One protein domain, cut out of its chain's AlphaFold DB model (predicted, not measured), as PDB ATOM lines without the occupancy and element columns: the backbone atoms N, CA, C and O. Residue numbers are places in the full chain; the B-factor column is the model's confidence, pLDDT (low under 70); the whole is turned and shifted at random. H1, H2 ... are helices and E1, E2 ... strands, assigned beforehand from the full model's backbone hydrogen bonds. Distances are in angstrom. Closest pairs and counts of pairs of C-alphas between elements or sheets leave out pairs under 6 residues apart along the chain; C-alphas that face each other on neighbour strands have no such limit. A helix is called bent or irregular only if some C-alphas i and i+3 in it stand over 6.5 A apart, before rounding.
ATOM      1  N   GLU A  19      41.277 -55.431 -21.276       52.56
ATOM      2  CA  GLU A  19      41.922 -56.741 -21.465       52.56
ATOM      3  C   GLU A  19      41.161 -57.653 -22.443       52.56
ATOM      4  O   GLU A  19      41.769 -58.469 -23.137       52.56
ATOM      5  N   TRP A  20      39.842 -57.477 -22.559       65.88
ATOM      6  CA  TRP A  20      38.966 -58.318 -23.388       65.88
ATOM      7  C   TRP A  20      38.571 -57.678 -24.719       65.88
ATOM      8  O   TRP A  20      37.752 -58.227 -25.447       65.88
ATOM      9  N   THR A  21      39.126 -56.520 -25.066       74.50
ATOM     10  CA  THR A  21      38.851 -55.872 -26.352       74.50
ATOM     11  C   THR A  21      39.959 -56.206 -27.347       74.50
ATOM     12  O   THR A  21      41.132 -55.932 -27.102       74.50
ATOM     13  N   LYS A  22      39.593 -56.767 -28.502       84.69
ATOM     14  CA  LYS A  22      40.529 -57.132 -29.575       84.69
ATOM     15  C   LYS A  22      40.305 -56.286 -30.821       84.69
ATOM     16  O   LYS A  22      39.165 -55.965 -31.167       84.69
ATOM     17  N   TYR A  23      41.397 -55.966 -31.509       88.38
ATOM     18  CA  TYR A  23      41.376 -55.246 -32.777       88.38
ATOM     19  C   TYR A  23      41.708 -56.182 -33.931       88.38
ATOM     20  O   TYR A  23      42.542 -57.076 -33.799       88.38
ATOM     21  N   PHE A  24      41.073 -55.958 -35.077       89.50
ATOM     22  CA  PHE A  24      41.333 -56.714 -36.292       89.50
ATOM     23  C   PHE A  24      41.551 -55.780 -37.474       89.50
ATOM     24  O   PHE A  24      40.859 -54.776 -37.633       89.50
ATOM     25  N   VAL A  25      42.488 -56.156 -38.339       89.06
ATOM     26  CA  VAL A  25      42.747 -55.505 -39.624       89.06
ATOM     27  C   VAL A  25      42.451 -56.513 -40.720       89.06
ATOM     28  O   VAL A  25      43.145 -57.520 -40.835       89.06
ATOM     29  N   ASN A  26      41.423 -56.260 -41.530       86.50
ATOM     30  CA  ASN A  26      40.963 -57.186 -42.572       86.50
ATOM     31  C   ASN A  26      40.774 -58.626 -42.043       86.50
ATOM     32  O   ASN A  26      41.083 -59.594 -42.734       86.50
ATOM     33  N   GLY A  27      40.286 -58.760 -40.804       84.81
ATOM     34  CA  GLY A  27      40.077 -60.048 -40.133       84.81
ATOM     35  C   GLY A  27      41.300 -60.634 -39.415       84.81
ATOM     36  O   GLY A  27      41.162 -61.675 -38.782       84.81
ATOM     37  N   VAL A  28      42.470 -59.987 -39.465       83.94
ATOM     38  CA  VAL A  28      43.675 -60.408 -38.726       83.94
ATOM     39  C   VAL A  28      43.728 -59.711 -37.370       83.94
ATOM     40  O   VAL A  28      43.788 -58.483 -37.331       83.94
ATOM     41  N   GLU A  29      43.726 -60.479 -36.277       86.75
ATOM     42  CA  GLU A  29      43.868 -59.946 -34.915       86.75
ATOM     43  C   GLU A  29      45.224 -59.251 -34.730       86.75
ATOM     44  O   GLU A  29      46.258 -59.742 -35.190       86.75
ATOM     45  N   CYS A  30      45.230 -58.107 -34.050       83.94
ATOM     46  CA  CYS A  30      46.451 -57.434 -33.629       83.94
ATOM     47  C   CYS A  30      46.213 -56.514 -32.427       83.94
ATOM     48  O   CYS A  30      45.084 -56.147 -32.102       83.94
ATOM     49  N   GLU A  31      47.304 -56.129 -31.766       86.44
ATOM     50  CA  GLU A  31      47.277 -55.070 -30.760       86.44
ATOM     51  C   GLU A  31      46.968 -53.722 -31.409       86.44
ATOM     52  O   GLU A  31      47.406 -53.451 -32.531       86.44
ATOM     53  N   ARG A  32      46.271 -52.848 -30.673       86.69
ATOM     54  CA  ARG A  32      45.865 -51.522 -31.153       86.69
ATOM     55  C   ARG A  32      47.038 -50.725 -31.734       86.69
ATOM     56  O   ARG A  32      46.944 -50.207 -32.845       86.69
ATOM     57  N   ASP A  33      48.160 -50.689 -31.022       86.38
ATOM     58  CA  ASP A  33      49.340 -49.909 -31.417       86.38
ATOM     59  C   ASP A  33      50.147 -50.572 -32.550       86.38
ATOM     60  O   ASP A  33      50.945 -49.918 -33.226       86.38
ATOM     61  N   ALA A  34      49.899 -51.858 -32.821       88.38
ATOM     62  CA  ALA A  34      50.536 -52.608 -33.901       88.38
ATOM     63  C   ALA A  34      49.775 -52.518 -35.234       88.38
ATOM     64  O   ALA A  34      50.315 -52.927 -36.262       88.38
ATOM     65  N   ILE A  35      48.555 -51.965 -35.263       89.94
ATOM     66  CA  ILE A  35      47.659 -51.968 -36.436       89.94
ATOM     67  C   ILE A  35      48.340 -51.453 -37.705       89.94
ATOM     68  O   ILE A  35      48.286 -52.106 -38.751       89.94
ATOM     69  N   TYR A  36      49.032 -50.316 -37.624       91.56
ATOM     70  CA  TYR A  36      49.734 -49.758 -38.778       91.56
ATOM     71  C   TYR A  36      50.825 -50.707 -39.299       91.56
ATOM     72  O   TYR A  36      50.920 -50.965 -40.502       91.56
ATOM     73  N   GLN A  37      51.613 -51.295 -38.393       90.50
ATOM     74  CA  GLN A  37      52.657 -52.249 -38.763       90.50
ATOM     75  C   GLN A  37      52.062 -53.545 -39.335       90.50
ATOM     76  O   GLN A  37      52.600 -54.092 -40.298       90.50
ATOM     77  N   THR A  38      50.921 -54.003 -38.816       90.00
ATOM     78  CA  THR A  38      50.170 -55.153 -39.338       90.00
ATOM     79  C   THR A  38      49.718 -54.921 -40.781       90.00
ATOM     80  O   THR A  38      49.883 -55.818 -41.615       90.00
ATOM     81  N   ILE A  39      49.221 -53.718 -41.109       89.75
ATOM     82  CA  ILE A  39      48.849 -53.326 -42.482       89.75
ATOM     83  C   ILE A  39      50.056 -53.414 -43.424       89.75
ATOM     84  O   ILE A  39      49.934 -53.946 -44.533       89.75
ATOM     85  N   LEU A  40      51.216 -52.910 -42.992       90.88
ATOM     86  CA  LEU A  40      52.445 -52.928 -43.788       90.88
ATOM     87  C   LEU A  40      52.974 -54.353 -43.996       90.88
ATOM     88  O   LEU A  40      53.212 -54.753 -45.138       90.88
ATOM     89  N   ASN A  41      53.097 -55.131 -42.917       89.69
ATOM     90  CA  ASN A  41      53.654 -56.488 -42.937       89.69
ATOM     91  C   ASN A  41      52.844 -57.428 -43.838       89.69
ATOM     92  O   ASN A  41      53.416 -58.198 -44.609       89.69
ATOM     93  N   ASN A  42      51.516 -57.318 -43.793       83.12
ATOM     94  CA  ASN A  42      50.608 -58.169 -44.564       83.12
ATOM     95  C   ASN A  42      50.179 -57.554 -45.905       83.12
ATOM     96  O   ASN A  42      49.371 -58.129 -46.631       83.12
ATOM     97  N   LYS A  43      50.740 -56.395 -46.271       88.38
ATOM     98  CA  LYS A  43      50.517 -55.717 -47.558       88.38
ATOM     99  C   LYS A  43      49.042 -55.385 -47.861       88.38
ATOM    100  O   LYS A  43      48.632 -55.388 -49.022       88.38
ATOM    101  N   PHE A  44      48.254 -55.026 -46.843       84.81
ATOM    102  CA  PHE A  44      46.818 -54.712 -46.977       84.81
ATOM    103  C   PHE A  44      46.509 -53.326 -47.574       84.81
ATOM    104  O   PHE A  44      45.354 -52.981 -47.813       84.81
ATOM    105  N   TYR A  45      47.531 -52.530 -47.874       82.69
ATOM    106  CA  TYR A  45      47.402 -51.123 -48.259       82.69
ATOM    107  C   TYR A  45      46.861 -50.866 -49.681       82.69
ATOM    108  O   TYR A  45      46.499 -49.742 -50.006       82.69
ATOM    109  N   LYS A  46      46.791 -51.869 -50.566       76.19
ATOM    110  CA  LYS A  46      46.431 -51.661 -51.991       76.19
ATOM    111  C   LYS A  46      44.922 -51.599 -52.277       76.19
ATOM    112  O   LYS A  46      44.523 -51.578 -53.443       76.19
ATOM    113  N   GLY A  47      44.075 -51.605 -51.249       83.00
ATOM    114  CA  GLY A  47      42.629 -51.747 -51.413       83.00
ATOM    115  C   GLY A  47      41.815 -51.158 -50.268       83.00
ATOM    116  O   GLY A  47      42.044 -50.028 -49.834       83.00
ATOM    117  N   LYS A  48      40.817 -51.918 -49.817       89.25
ATOM    118  CA  LYS A  48      39.966 -51.564 -48.680       89.25
ATOM    119  C   LYS A  48      40.669 -51.957 -47.381       89.25
ATOM    120  O   LYS A  48      41.087 -53.106 -47.238       89.25
ATOM    121  N   VAL A  49      40.776 -51.008 -46.458       88.81
ATOM    122  CA  VAL A  49      41.176 -51.272 -45.074       88.81
ATOM    123  C   VAL A  49      39.905 -51.373 -44.245       88.81
ATOM    124  O   VAL A  49      39.052 -50.487 -44.292       88.81
ATOM    125  N   ASN A  50      39.778 -52.484 -43.533       90.62
ATOM    126  CA  ASN A  50      38.692 -52.816 -42.633       90.62
ATOM    127  C   ASN A  50      39.268 -52.933 -41.226       90.62
ATOM    128  O   ASN A  50      40.104 -53.805 -40.990       90.62
ATOM    129  N   LEU A  51      38.847 -52.056 -40.327       89.50
ATOM    130  CA  LEU A  51      39.213 -52.107 -38.921       89.50
ATOM    131  C   LEU A  51      38.006 -52.610 -38.141       89.50
ATOM    132  O   LEU A  51      36.907 -52.082 -38.309       89.50
ATOM    133  N   ASP A  52      38.221 -53.611 -37.298       88.00
ATOM    134  CA  ASP A  52      37.203 -54.108 -36.382       88.00
ATOM    135  C   ASP A  52      37.692 -53.964 -34.943       88.00
ATOM    136  O   ASP A  52      38.851 -54.253 -34.648       88.00
ATOM    137  N   ARG A  53      36.793 -53.571 -34.043       86.75
ATOM    138  CA  ARG A  53      36.980 -53.635 -32.589       86.75
ATOM    139  C   ARG A  53      35.906 -54.563 -32.041       86.75
ATOM    140  O   ARG A  53      34.730 -54.345 -32.326       86.75
ATOM    141  N   LYS A  54      36.296 -55.617 -31.322       81.12
ATOM    142  CA  LYS A  54      35.373 -56.642 -30.807       81.12
ATOM    143  C   LYS A  54      35.618 -56.891 -29.326       81.12
ATOM    144  O   LYS A  54      36.767 -57.080 -28.927       81.12
ATOM    145  N   TYR A  55      34.547 -56.946 -28.542       71.56
ATOM    146  CA  TYR A  55      34.583 -57.493 -27.193       71.56
ATOM    147  C   TYR A  55      34.689 -59.017 -27.263       71.56
ATOM    148  O   TYR A  55      33.978 -59.668 -28.028       71.56
ATOM    149  N   HIS A  56      35.610 -59.586 -26.500       60.28
ATOM    150  CA  HIS A  56      36.048 -60.967 -26.616       60.28
ATOM    151  C   HIS A  56      35.822 -61.696 -25.291       60.28
ATOM    152  O   HIS A  56      36.769 -61.989 -24.574       60.28
ATOM    153  N   PHE A  57      34.562 -61.986 -24.958       56.28
ATOM    154  CA  PHE A  57      34.230 -62.930 -23.880       56.28
ATOM    155  C   PHE A  57      33.964 -64.348 -24.425       56.28
ATOM    156  O   PHE A  57      34.326 -65.336 -23.794       56.28
ATOM    157  N   GLU A  58      33.439 -64.467 -25.651       46.56
ATOM    158  CA  GLU A  58      33.031 -65.753 -26.247       46.56
ATOM    159  C   GLU A  58      34.178 -66.733 -26.565       46.56
ATOM    160  O   GLU A  58      33.953 -67.941 -26.615       46.56
ATOM    161  N   ASN A  95      28.285 -59.887 -27.828       53.00
ATOM    162  CA  ASN A  95      29.564 -59.550 -28.462       53.00
ATOM    163  C   ASN A  95      29.494 -58.188 -29.173       53.00
ATOM    164  O   ASN A  95      29.200 -58.111 -30.371       53.00
ATOM    165  N   ALA A  96      29.791 -57.112 -28.448       65.56
ATOM    166  CA  ALA A  96      29.839 -55.777 -28.997       65.56
ATOM    167  C   ALA A  96      30.963 -55.751 -30.031       65.56
ATOM    168  O   ALA A  96      32.126 -56.052 -29.743       65.56
ATOM    169  N   SER A  97      30.605 -55.447 -31.274       76.81
ATOM    170  CA  SER A  97      31.571 -55.306 -32.348       76.81
ATOM    171  C   SER A  97      31.268 -54.069 -33.161       76.81
ATOM    172  O   SER A  97      30.120 -53.728 -33.428       76.81
ATOM    173  N   THR A  98      32.328 -53.379 -33.546       84.50
ATOM    174  CA  THR A  98      32.268 -52.221 -34.420       84.50
ATOM    175  C   THR A  98      33.183 -52.458 -35.602       84.50
ATOM    176  O   THR A  98      34.277 -53.002 -35.454       84.50
ATOM    177  N   ASN A  99      32.734 -51.992 -36.761       86.38
ATOM    178  CA  ASN A  99      33.491 -51.980 -37.994       86.38
ATOM    179  C   ASN A  99      33.629 -50.549 -38.514       86.38
ATOM    180  O   ASN A  99      32.639 -49.824 -38.617       86.38
ATOM    181  N   PHE A 100      34.835 -50.175 -38.928       88.38
ATOM    182  CA  PHE A 100      35.054 -49.004 -39.761       88.38
ATOM    183  C   PHE A 100      35.887 -49.394 -40.971       88.38
ATOM    184  O   PHE A 100      36.927 -50.044 -40.852       88.38
ATOM    185  N   SER A 101      35.453 -48.983 -42.160       88.94
ATOM    186  CA  SER A 101      36.158 -49.358 -43.375       88.94
ATOM    187  C   SER A 101      36.218 -48.256 -44.414       88.94
ATOM    188  O   SER A 101      35.271 -47.496 -44.607       88.94
ATOM    189  N   LEU A 102      37.355 -48.194 -45.110       88.62
ATOM    190  CA  LEU A 102      37.640 -47.162 -46.097       88.62
ATOM    191  C   LEU A 102      38.402 -47.745 -47.290       88.62
ATOM    192  O   LEU A 102      39.302 -48.575 -47.141       88.62
ATOM    193  N   SER A 103      38.041 -47.308 -48.497       88.56
ATOM    194  CA  SER A 103      38.790 -47.643 -49.710       88.56
ATOM    195  C   SER A 103      40.016 -46.741 -49.812       88.56
ATOM    196  O   SER A 103      39.888 -45.543 -50.041       88.56
ATOM    197  N   THR A 104      41.211 -47.308 -49.670       88.12
ATOM    198  CA  THR A 104      42.471 -46.544 -49.633       88.12
ATOM    199  C   THR A 104      43.266 -46.606 -50.938       88.12
ATOM    200  O   THR A 104      44.388 -46.111 -51.017       88.12
ATOM    201  N   LYS A 105      42.690 -47.193 -51.995       88.38
ATOM    202  CA  LYS A 105      43.367 -47.394 -53.284       88.38
ATOM    203  C   LYS A 105      43.855 -46.083 -53.908       88.38
ATOM    204  O   LYS A 105      45.018 -45.981 -54.271       88.38
ATOM    205  N   GLU A 106      42.983 -45.089 -54.030       86.25
ATOM    206  CA  GLU A 106      43.345 -43.784 -54.612       86.25
ATOM    207  C   GLU A 106      44.301 -43.016 -53.696       86.25
ATOM    208  O   GLU A 106      45.246 -42.379 -54.155       86.25
ATOM    209  N   PHE A 107      44.125 -43.162 -52.381       89.75
ATOM    210  CA  PHE A 107      44.995 -42.524 -51.398       89.75
ATOM    211  C   PHE A 107      46.421 -43.057 -51.511       89.75
ATOM    212  O   PHE A 107      47.367 -42.276 -51.535       89.75
ATOM    213  N   THR A 108      46.573 -44.374 -51.676       90.38
ATOM    214  CA  THR A 108      47.886 -45.014 -51.823       90.38
ATOM    215  C   THR A 108      48.565 -44.776 -53.167       90.38
ATOM    216  O   THR A 108      49.780 -44.937 -53.276       90.38
ATOM    217  N   GLN A 109      47.810 -44.364 -54.191       89.12
ATOM    218  CA  GLN A 109      48.374 -43.901 -55.461       89.12
ATOM    219  C   GLN A 109      49.044 -42.529 -55.322       89.12
ATOM    220  O   GLN A 109      50.027 -42.271 -56.014       89.12
ATOM    221  N   LYS A 110      48.535 -41.665 -54.434       91.31
ATOM    222  CA  LYS A 110      49.083 -40.322 -54.186       91.31
ATOM    223  C   LYS A 110      50.122 -40.304 -53.064       91.31
ATOM    224  O   LYS A 110      51.152 -39.649 -53.191       91.31
ATOM    225  N   PHE A 111      49.871 -41.047 -51.992       92.00
ATOM    226  CA  PHE A 111      50.722 -41.149 -50.813       92.00
ATOM    227  C   PHE A 111      51.130 -42.605 -50.610       92.00
ATOM    228  O   PHE A 111      50.285 -43.462 -50.384       92.00
ATOM    229  N   THR A 112      52.423 -42.919 -50.684       90.81
ATOM    230  CA  THR A 112      52.896 -44.301 -50.482       90.81
ATOM    231  C   THR A 112      52.423 -44.860 -49.135       90.81
ATOM    232  O   THR A 112      52.335 -44.111 -48.169       90.81
ATOM    233  N   ALA A 113      52.202 -46.172 -49.018       89.56
ATOM    234  CA  ALA A 113      51.718 -46.782 -47.770       89.56
ATOM    235  C   ALA A 113      52.634 -46.546 -46.548       89.56
ATOM    236  O   ALA A 113      52.180 -46.605 -45.410       89.56
ATOM    237  N   THR A 114      53.914 -46.250 -46.774       91.62
ATOM    238  CA  THR A 114      54.900 -45.896 -45.740       91.62
ATOM    239  C   THR A 114      54.931 -44.401 -45.402       91.62
ATOM    240  O   THR A 114      55.797 -43.973 -44.644       91.62
ATOM    241  N   SER A 115      54.063 -43.578 -45.998       94.38
ATOM    242  CA  SER A 115      54.066 -42.131 -45.777       94.38
ATOM    243  C   SER A 115      53.413 -41.747 -44.447       94.38
ATOM    244  O   SER A 115      52.584 -42.479 -43.894       94.38
ATOM    245  N   ALA A 116      53.759 -40.557 -43.951       95.56
ATOM    246  CA  ALA A 116      53.165 -39.995 -42.743       95.56
ATOM    247  C   ALA A 116      51.657 -39.735 -42.907       95.56
ATOM    248  O   ALA A 116      50.896 -39.907 -41.959       95.56
ATOM    249  N   GLU A 117      51.207 -39.369 -44.108       96.06
ATOM    250  CA  GLU A 117      49.796 -39.140 -44.423       96.06
ATOM    251  C   GLU A 117      48.994 -40.435 -44.383       96.06
ATOM    252  O   GLU A 117      47.888 -40.441 -43.846       96.06
ATOM    253  N   TYR A 118      49.545 -41.536 -44.907       94.94
ATOM    254  CA  TYR A 118      48.877 -42.832 -44.823       94.94
ATOM    255  C   TYR A 118      48.779 -43.300 -43.368       94.94
ATOM    256  O   TYR A 118      47.712 -43.730 -42.941       94.94
ATOM    257  N   LYS A 119      49.848 -43.141 -42.576       94.94
ATOM    258  CA  LYS A 119      49.808 -43.423 -41.133       94.94
ATOM    259  C   LYS A 119      48.749 -42.579 -40.415       94.94
ATOM    260  O   LYS A 119      47.910 -43.132 -39.717       94.94
ATOM    261  N   SER A 120      48.733 -41.269 -40.663       96.31
ATOM    262  CA  SER A 120      47.750 -40.338 -40.092       96.31
ATOM    263  C   SER A 120      46.312 -40.689 -40.487       96.31
ATOM    264  O   SER A 120      45.408 -40.593 -39.660       96.31
ATOM    265  N   LEU A 121      46.088 -41.160 -41.721       95.62
ATOM    266  CA  LEU A 121      44.786 -41.683 -42.133       95.62
ATOM    267  C   LEU A 121      44.380 -42.877 -41.261       95.62
ATOM    268  O   LEU A 121      43.277 -42.871 -40.730       95.62
ATOM    269  N   ILE A 122      45.260 -43.870 -41.088       95.56
ATOM    270  CA  ILE A 122      44.974 -45.050 -40.256       95.56
ATOM    271  C   ILE A 122      44.702 -44.654 -38.797       95.56
ATOM    272  O   ILE A 122      43.732 -45.141 -38.221       95.56
ATOM    273  N   ASP A 123      45.481 -43.734 -38.227       95.44
ATOM    274  CA  ASP A 123      45.275 -43.247 -36.855       95.44
ATOM    275  C   ASP A 123      43.895 -42.579 -36.692       95.44
ATOM    276  O   ASP A 123      43.187 -42.824 -35.713       95.44
ATOM    277  N   LYS A 124      43.457 -41.793 -37.685       96.56
ATOM    278  CA  LYS A 124      42.115 -41.184 -37.701       96.56
ATOM    279  C   LYS A 124      41.007 -42.220 -37.880       96.56
ATOM    280  O   LYS A 124      39.979 -42.126 -37.213       96.56
ATOM    281  N   MET A 125      41.212 -43.225 -38.734       95.00
ATOM    282  CA  MET A 125      40.274 -44.345 -38.879       95.00
ATOM    283  C   MET A 125      40.110 -45.103 -37.553       95.00
ATOM    284  O   MET A 125      38.991 -45.465 -37.193       95.00
ATOM    285  N   LEU A 126      41.205 -45.307 -36.811       92.75
ATOM    286  CA  LEU A 126      41.173 -45.918 -35.481       92.75
ATOM    287  C   LEU A 126      40.433 -45.060 -34.466       92.75
ATOM    288  O   LEU A 126      39.630 -45.582 -33.703       92.75
ATOM    289  N   GLN A 127      40.646 -43.746 -34.483       94.12
ATOM    290  CA  GLN A 127      39.916 -42.846 -33.600       94.12
ATOM    291  C   GLN A 127      38.403 -42.888 -33.862       94.12
ATOM    292  O   GLN A 127      37.624 -42.886 -32.911       94.12
ATOM    293  N   VAL A 128      37.975 -42.965 -35.129       94.00
ATOM    294  CA  VAL A 128      36.554 -43.148 -35.472       94.00
ATOM    295  C   VAL A 128      36.032 -44.477 -34.934       94.00
ATOM    296  O   VAL A 128      34.973 -44.496 -34.313       94.00
ATOM    297  N   LEU A 129      36.774 -45.567 -35.147       93.62
ATOM    298  CA  LEU A 129      36.417 -46.899 -34.655       93.62
ATOM    299  C   LEU A 129      36.236 -46.907 -33.132       93.62
ATOM    300  O   LEU A 129      35.230 -47.408 -32.632       93.62
ATOM    301  N   ASP A 130      37.195 -46.328 -32.410       89.88
ATOM    302  CA  ASP A 130      37.182 -46.263 -30.954       89.88
ATOM    303  C   ASP A 130      35.986 -45.443 -30.465       89.88
ATOM    304  O   ASP A 130      35.191 -45.946 -29.677       89.88
ATOM    305  N   MET A 131      35.804 -44.220 -30.974       91.50
ATOM    306  CA  MET A 131      34.707 -43.347 -30.541       91.50
ATOM    307  C   MET A 131      33.329 -43.883 -30.923       91.50
ATOM    308  O   MET A 131      32.371 -43.637 -30.199       91.50
ATOM    309  N   PHE A 132      33.203 -44.600 -32.042       91.00
ATOM    310  CA  PHE A 132      31.926 -45.198 -32.424       91.00
ATOM    311  C   PHE A 132      31.558 -46.349 -31.496       91.00
ATOM    312  O   PHE A 132      30.409 -46.438 -31.077       91.00
ATOM    313  N   TYR A 133      32.539 -47.177 -31.128       87.81
ATOM    314  CA  TYR A 133      32.345 -48.221 -30.130       87.81
ATOM    315  C   TYR A 133      31.909 -47.621 -28.781       87.81
ATOM    316  O   TYR A 133      30.897 -48.042 -28.229       87.81
ATOM    317  N   GLU A 134      32.600 -46.584 -28.285       85.94
ATOM    318  CA  GLU A 134      32.228 -45.929 -27.016       85.94
ATOM    319  C   GLU A 134      30.847 -45.248 -27.083       85.94
ATOM    320  O   GLU A 134      30.056 -45.339 -26.146       85.94
ATOM    321  N   ALA A 135      30.521 -44.584 -28.196       87.50
ATOM    322  CA  ALA A 135      29.223 -43.931 -28.382       87.50
ATOM    323  C   ALA A 135      28.068 -44.928 -28.550       87.50
ATOM    324  O   ALA A 135      26.938 -44.600 -28.189       87.50
ATOM    325  N   GLY A 136      28.345 -46.125 -29.074       85.00
ATOM    326  CA  GLY A 136      27.386 -47.226 -29.119       85.00
ATOM    327  C   GLY A 136      27.013 -47.745 -27.730       85.00
ATOM    328  O   GLY A 136      25.900 -48.213 -27.553       85.00
ATOM    329  N   GLU A 137      27.889 -47.601 -26.734       82.50
ATOM    330  CA  GLU A 137      27.618 -47.986 -25.341       82.50
ATOM    331  C   GLU A 137      27.029 -46.823 -24.526       82.50
ATOM    332  O   GLU A 137      26.083 -46.993 -23.757       82.50
ATOM    333  N   ASN A 138      27.585 -45.619 -24.689       84.69
ATOM    334  CA  ASN A 138      27.178 -44.421 -23.958       84.69
ATOM    335  C   ASN A 138      27.164 -43.194 -24.875       84.69
ATOM    336  O   ASN A 138      28.096 -42.387 -24.942       84.69
ATOM    337  N   TYR A 139      26.048 -43.039 -25.576       89.56
ATOM    338  CA  TYR A 139      25.878 -41.984 -26.562       89.56
ATOM    339  C   TYR A 139      26.008 -40.565 -25.977       89.56
ATOM    340  O   TYR A 139      26.621 -39.690 -26.594       89.56
ATOM    341  N   ASN A 140      25.473 -40.332 -24.775       89.81
ATOM    342  CA  ASN A 140      25.445 -39.003 -24.157       89.81
ATOM    343  C   ASN A 140      26.851 -38.445 -23.905       89.81
ATOM    344  O   ASN A 140      27.078 -37.253 -24.107       89.81
ATOM    345  N   ASP A 141      27.792 -39.307 -23.520       89.44
ATOM    346  CA  ASP A 141      29.150 -38.888 -23.172       89.44
ATOM    347  C   ASP A 141      30.078 -38.805 -24.396       89.44
ATOM    348  O   ASP A 141      31.023 -38.011 -24.405       89.44
ATOM    349  N   TYR A 142      29.811 -39.587 -25.452       92.38
ATOM    350  CA  TYR A 142      30.757 -39.766 -26.563       92.38
ATOM    351  C   TYR A 142      30.283 -39.262 -27.931       92.38
ATOM    352  O   TYR A 142      31.111 -39.124 -28.834       92.38
ATOM    353  N   SER A 143      29.004 -38.921 -28.109       94.25
ATOM    354  CA  SER A 143      28.448 -38.493 -29.406       94.25
ATOM    355  C   SER A 143      29.212 -37.335 -30.057       94.25
ATOM    356  O   SER A 143      29.573 -37.400 -31.231       94.25
ATOM    357  N   ILE A 144      29.540 -36.289 -29.296       95.88
ATOM    358  CA  ILE A 144      30.285 -35.131 -29.813       95.88
ATOM    359  C   ILE A 144      31.687 -35.551 -30.282       95.88
ATOM    360  O   ILE A 144      32.121 -35.152 -31.366       95.88
ATOM    361  N   ASN A 145      32.379 -36.390 -29.507       95.19
ATOM    362  CA  ASN A 145      33.720 -36.870 -29.848       95.19
ATOM    363  C   ASN A 145      33.701 -37.764 -31.091       95.19
ATOM    364  O   ASN A 145      34.567 -37.624 -31.956       95.19
ATOM    365  N   LEU A 146      32.680 -38.617 -31.227       95.31
ATOM    366  CA  LEU A 146      32.435 -39.399 -32.436       95.31
ATOM    367  C   LEU A 146      32.275 -38.487 -33.657       95.31
ATOM    368  O   LEU A 146      32.972 -38.657 -34.659       95.31
ATOM    369  N   GLN A 147      31.400 -37.484 -33.573       95.62
ATOM    370  CA  GLN A 147      31.174 -36.565 -34.687       95.62
ATOM    371  C   GLN A 147      32.445 -35.794 -35.071       95.62
ATOM    372  O   GLN A 147      32.692 -35.568 -36.256       95.62
ATOM    373  N   ILE A 148      33.264 -35.389 -34.094       96.75
ATOM    374  CA  ILE A 148      34.560 -34.738 -34.340       96.75
ATOM    375  C   ILE A 148      35.523 -35.702 -35.040       96.75
ATOM    376  O   ILE A 148      36.103 -35.326 -36.059       96.75
ATOM    377  N   ALA A 149      35.653 -36.937 -34.548       96.38
ATOM    378  CA  ALA A 149      36.540 -37.946 -35.125       96.38
ATOM    379  C   ALA A 149      36.172 -38.260 -36.584       96.38
ATOM    380  O   ALA A 149      37.045 -38.303 -37.452       96.38
ATOM    381  N   ILE A 150      34.876 -38.409 -36.885       95.31
ATOM    382  CA  ILE A 150      34.404 -38.654 -38.255       95.31
ATOM    383  C   ILE A 150      34.724 -37.464 -39.155       95.31
ATOM    384  O   ILE A 150      35.242 -37.659 -40.255       95.31
ATOM    385  N   ARG A 151      34.433 -36.233 -38.706       95.56
ATOM    386  CA  ARG A 151      34.724 -35.027 -39.495       95.56
ATOM    387  C   ARG A 151      36.210 -34.913 -39.786       95.56
ATOM    388  O   ARG A 151      36.563 -34.689 -40.935       95.56
ATOM    389  N   ASP A 152      37.061 -35.108 -38.786       96.31
ATOM    390  CA  ASP A 152      38.513 -35.051 -38.944       96.31
ATOM    391  C   ASP A 152      39.028 -36.139 -39.902       96.31
ATOM    392  O   ASP A 152      39.760 -35.834 -40.845       96.31
ATOM    393  N   CYS A 153      38.577 -37.389 -39.749       96.06
ATOM    394  CA  CYS A 153      38.952 -38.492 -40.637       96.06
ATOM    395  C   CYS A 153      38.503 -38.254 -42.086       96.06
ATOM    396  O   CYS A 153      39.308 -38.349 -43.014       96.06
ATOM    397  N   MET A 154      37.227 -37.926 -42.298       92.94
ATOM    398  CA  MET A 154      36.661 -37.758 -43.640       92.94
ATOM    399  C   MET A 154      37.174 -36.490 -44.324       92.94
ATOM    400  O   MET A 154      37.484 -36.526 -45.516       92.94
ATOM    401  N   ALA A 155      37.331 -35.391 -43.581       91.62
ATOM    402  CA  ALA A 155      37.948 -34.173 -44.097       91.62
ATOM    403  C   ALA A 155      39.399 -34.424 -44.509       91.62
ATOM    404  O   ALA A 155      39.801 -34.037 -45.607       91.62
ATOM    405  N   PHE A 156      40.175 -35.111 -43.662       93.88
ATOM    406  CA  PHE A 156      41.552 -35.481 -43.972       93.88
ATOM    407  C   PHE A 156      41.627 -36.368 -45.215       93.88
ATOM    408  O   PHE A 156      42.425 -36.092 -46.109       93.88
ATOM    409  N   PHE A 157      40.785 -37.399 -45.300       91.38
ATOM    410  CA  PHE A 157      40.755 -38.311 -46.439       91.38
ATOM    411  C   PHE A 157      40.431 -37.579 -47.743       91.38
ATOM    412  O   PHE A 157      41.214 -37.640 -48.691       91.38
ATOM    413  N   ILE A 158      39.319 -36.839 -47.789       86.62
ATOM    414  CA  ILE A 158      38.865 -36.222 -49.038       86.62
ATOM    415  C   ILE A 158      39.786 -35.070 -49.453       86.62
ATOM    416  O   ILE A 158      40.187 -35.036 -50.610       86.62
ATOM    417  N   LYS A 159      40.219 -34.191 -48.532       86.75
ATOM    418  CA  LYS A 159      41.156 -33.089 -48.845       86.75
ATOM    419  C   LYS A 159      42.457 -33.588 -49.475       86.75
ATOM    420  O   LYS A 159      43.071 -32.896 -50.283       86.75
ATOM    421  N   ASN A 160      42.905 -34.775 -49.077       87.62
ATOM    422  CA  ASN A 160      44.110 -35.377 -49.623       87.62
ATOM    423  C   ASN A 160      43.866 -36.081 -50.965       87.62
ATOM    424  O   ASN A 160      44.822 -36.231 -51.719       87.62
ATOM    425  N   LEU A 161      42.633 -36.458 -51.313       82.38
ATOM    426  CA  LEU A 161      42.302 -37.077 -52.603       82.38
ATOM    427  C   LEU A 161      41.902 -36.074 -53.680       82.38
ATOM    428  O   LEU A 161      42.370 -36.184 -54.812       82.38
ATOM    429  N   THR A 162      41.065 -35.101 -53.339       72.25
ATOM    430  CA  THR A 162      40.475 -34.177 -54.302       72.25
ATOM    431  C   THR A 162      41.134 -32.808 -54.215       72.25
ATOM    432  O   THR A 162      41.209 -32.182 -53.158       72.25
TER     433      THR A 162
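AT A GLANCE: This is residues 19 to 58 and 95 to 162 of the 333 residues of an uncharacterized protein of Legionella beliardensis (UniProt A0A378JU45). Look for a four-stranded sheet with one face bare and helices over the other: long H3 covers E3 and E4, short H1 lies over E1. H4 folds back along H3 on the side away from the sheet; little H2 packs on H4's last turns. The printed part has 108 residues with four named helices and four named strands, in the order E1 E2 H1 E3 E4 H2 H3 H4; the sheet, E2 E1 E3 E4, is antiparallel and the class mixed. It is compact, radius of gyration of the C-alphas 13.8 A, spanning 38 by 29 by 18 A.

IN THESE COORDINATES: Find C-alpha 21 at (38.851, -55.872, -26.352), where E1, residues 21 to 25, begins. E2 is residues 28 to 30, E3 48 to 55 over 22.9 A, E4 97 to 103 over 20.3 A. H1 is residues 32 to 41, H2 105 to 110. H3, residues 116 to 137, runs 31.9 A; H4, residues 139 to 161, runs 31.2 A to C-alpha 161 at (42.302, -37.077, -52.603). H1 and H4 are irregular: C-alphas 33 and 36 are 7.4 A apart, 141 and 144 7.7 A.

HOW THE PARTS SIT: Within hydrogen-bond range are N 22 and O 54 of E1 and E3, 2.9 A, N 51 and O 100 of E3 and E4, 2.8 A, and N 25 and O 28 of the hairpin E1 and E2, 2.8 A. E2, H1 and E3 make a split strand-helix-strand unit, E1 between its same-way strands, with a right-handed crossover. H1 and H3 are on the same face, making two layers, helices on one face of a sheet. H3 runs slantwise, at 34 degrees to E3 on the local plane; its closest C-alphas to E4 are Leu 129 and Phe 100, 5.7 A. H1 runs along E1, at 18 degrees on the local plane; Tyr 23 and Arg 32 have their closest C-alphas, 6.1 A. H3 and H4, a helical hairpin, touch at a shallow tilt of 24 degrees, opposite ways, closest at C-alphas Ala 135 and Tyr 142, 4.8 A. H2 touches H4's residues 157 to 161 alone, closest at C-alphas Phe 107 and Leu 161, 6.2 A. Every O i to N i+4 pair is within range in H2 and H3, 4 of 6 in H1, 17 of 19 in H4.

THE WHOLE: The farthest C-alphas, Glu 58 and Thr 162, are 42.9 A apart. Residues 59 to 94 are not printed; C-alphas 58 and 95 stand 7.4 A apart across this cut. Of the links printed whole, none is long. pLDDT is under 70 at residues 19 to 20, 56 to 58 and 95 to 96.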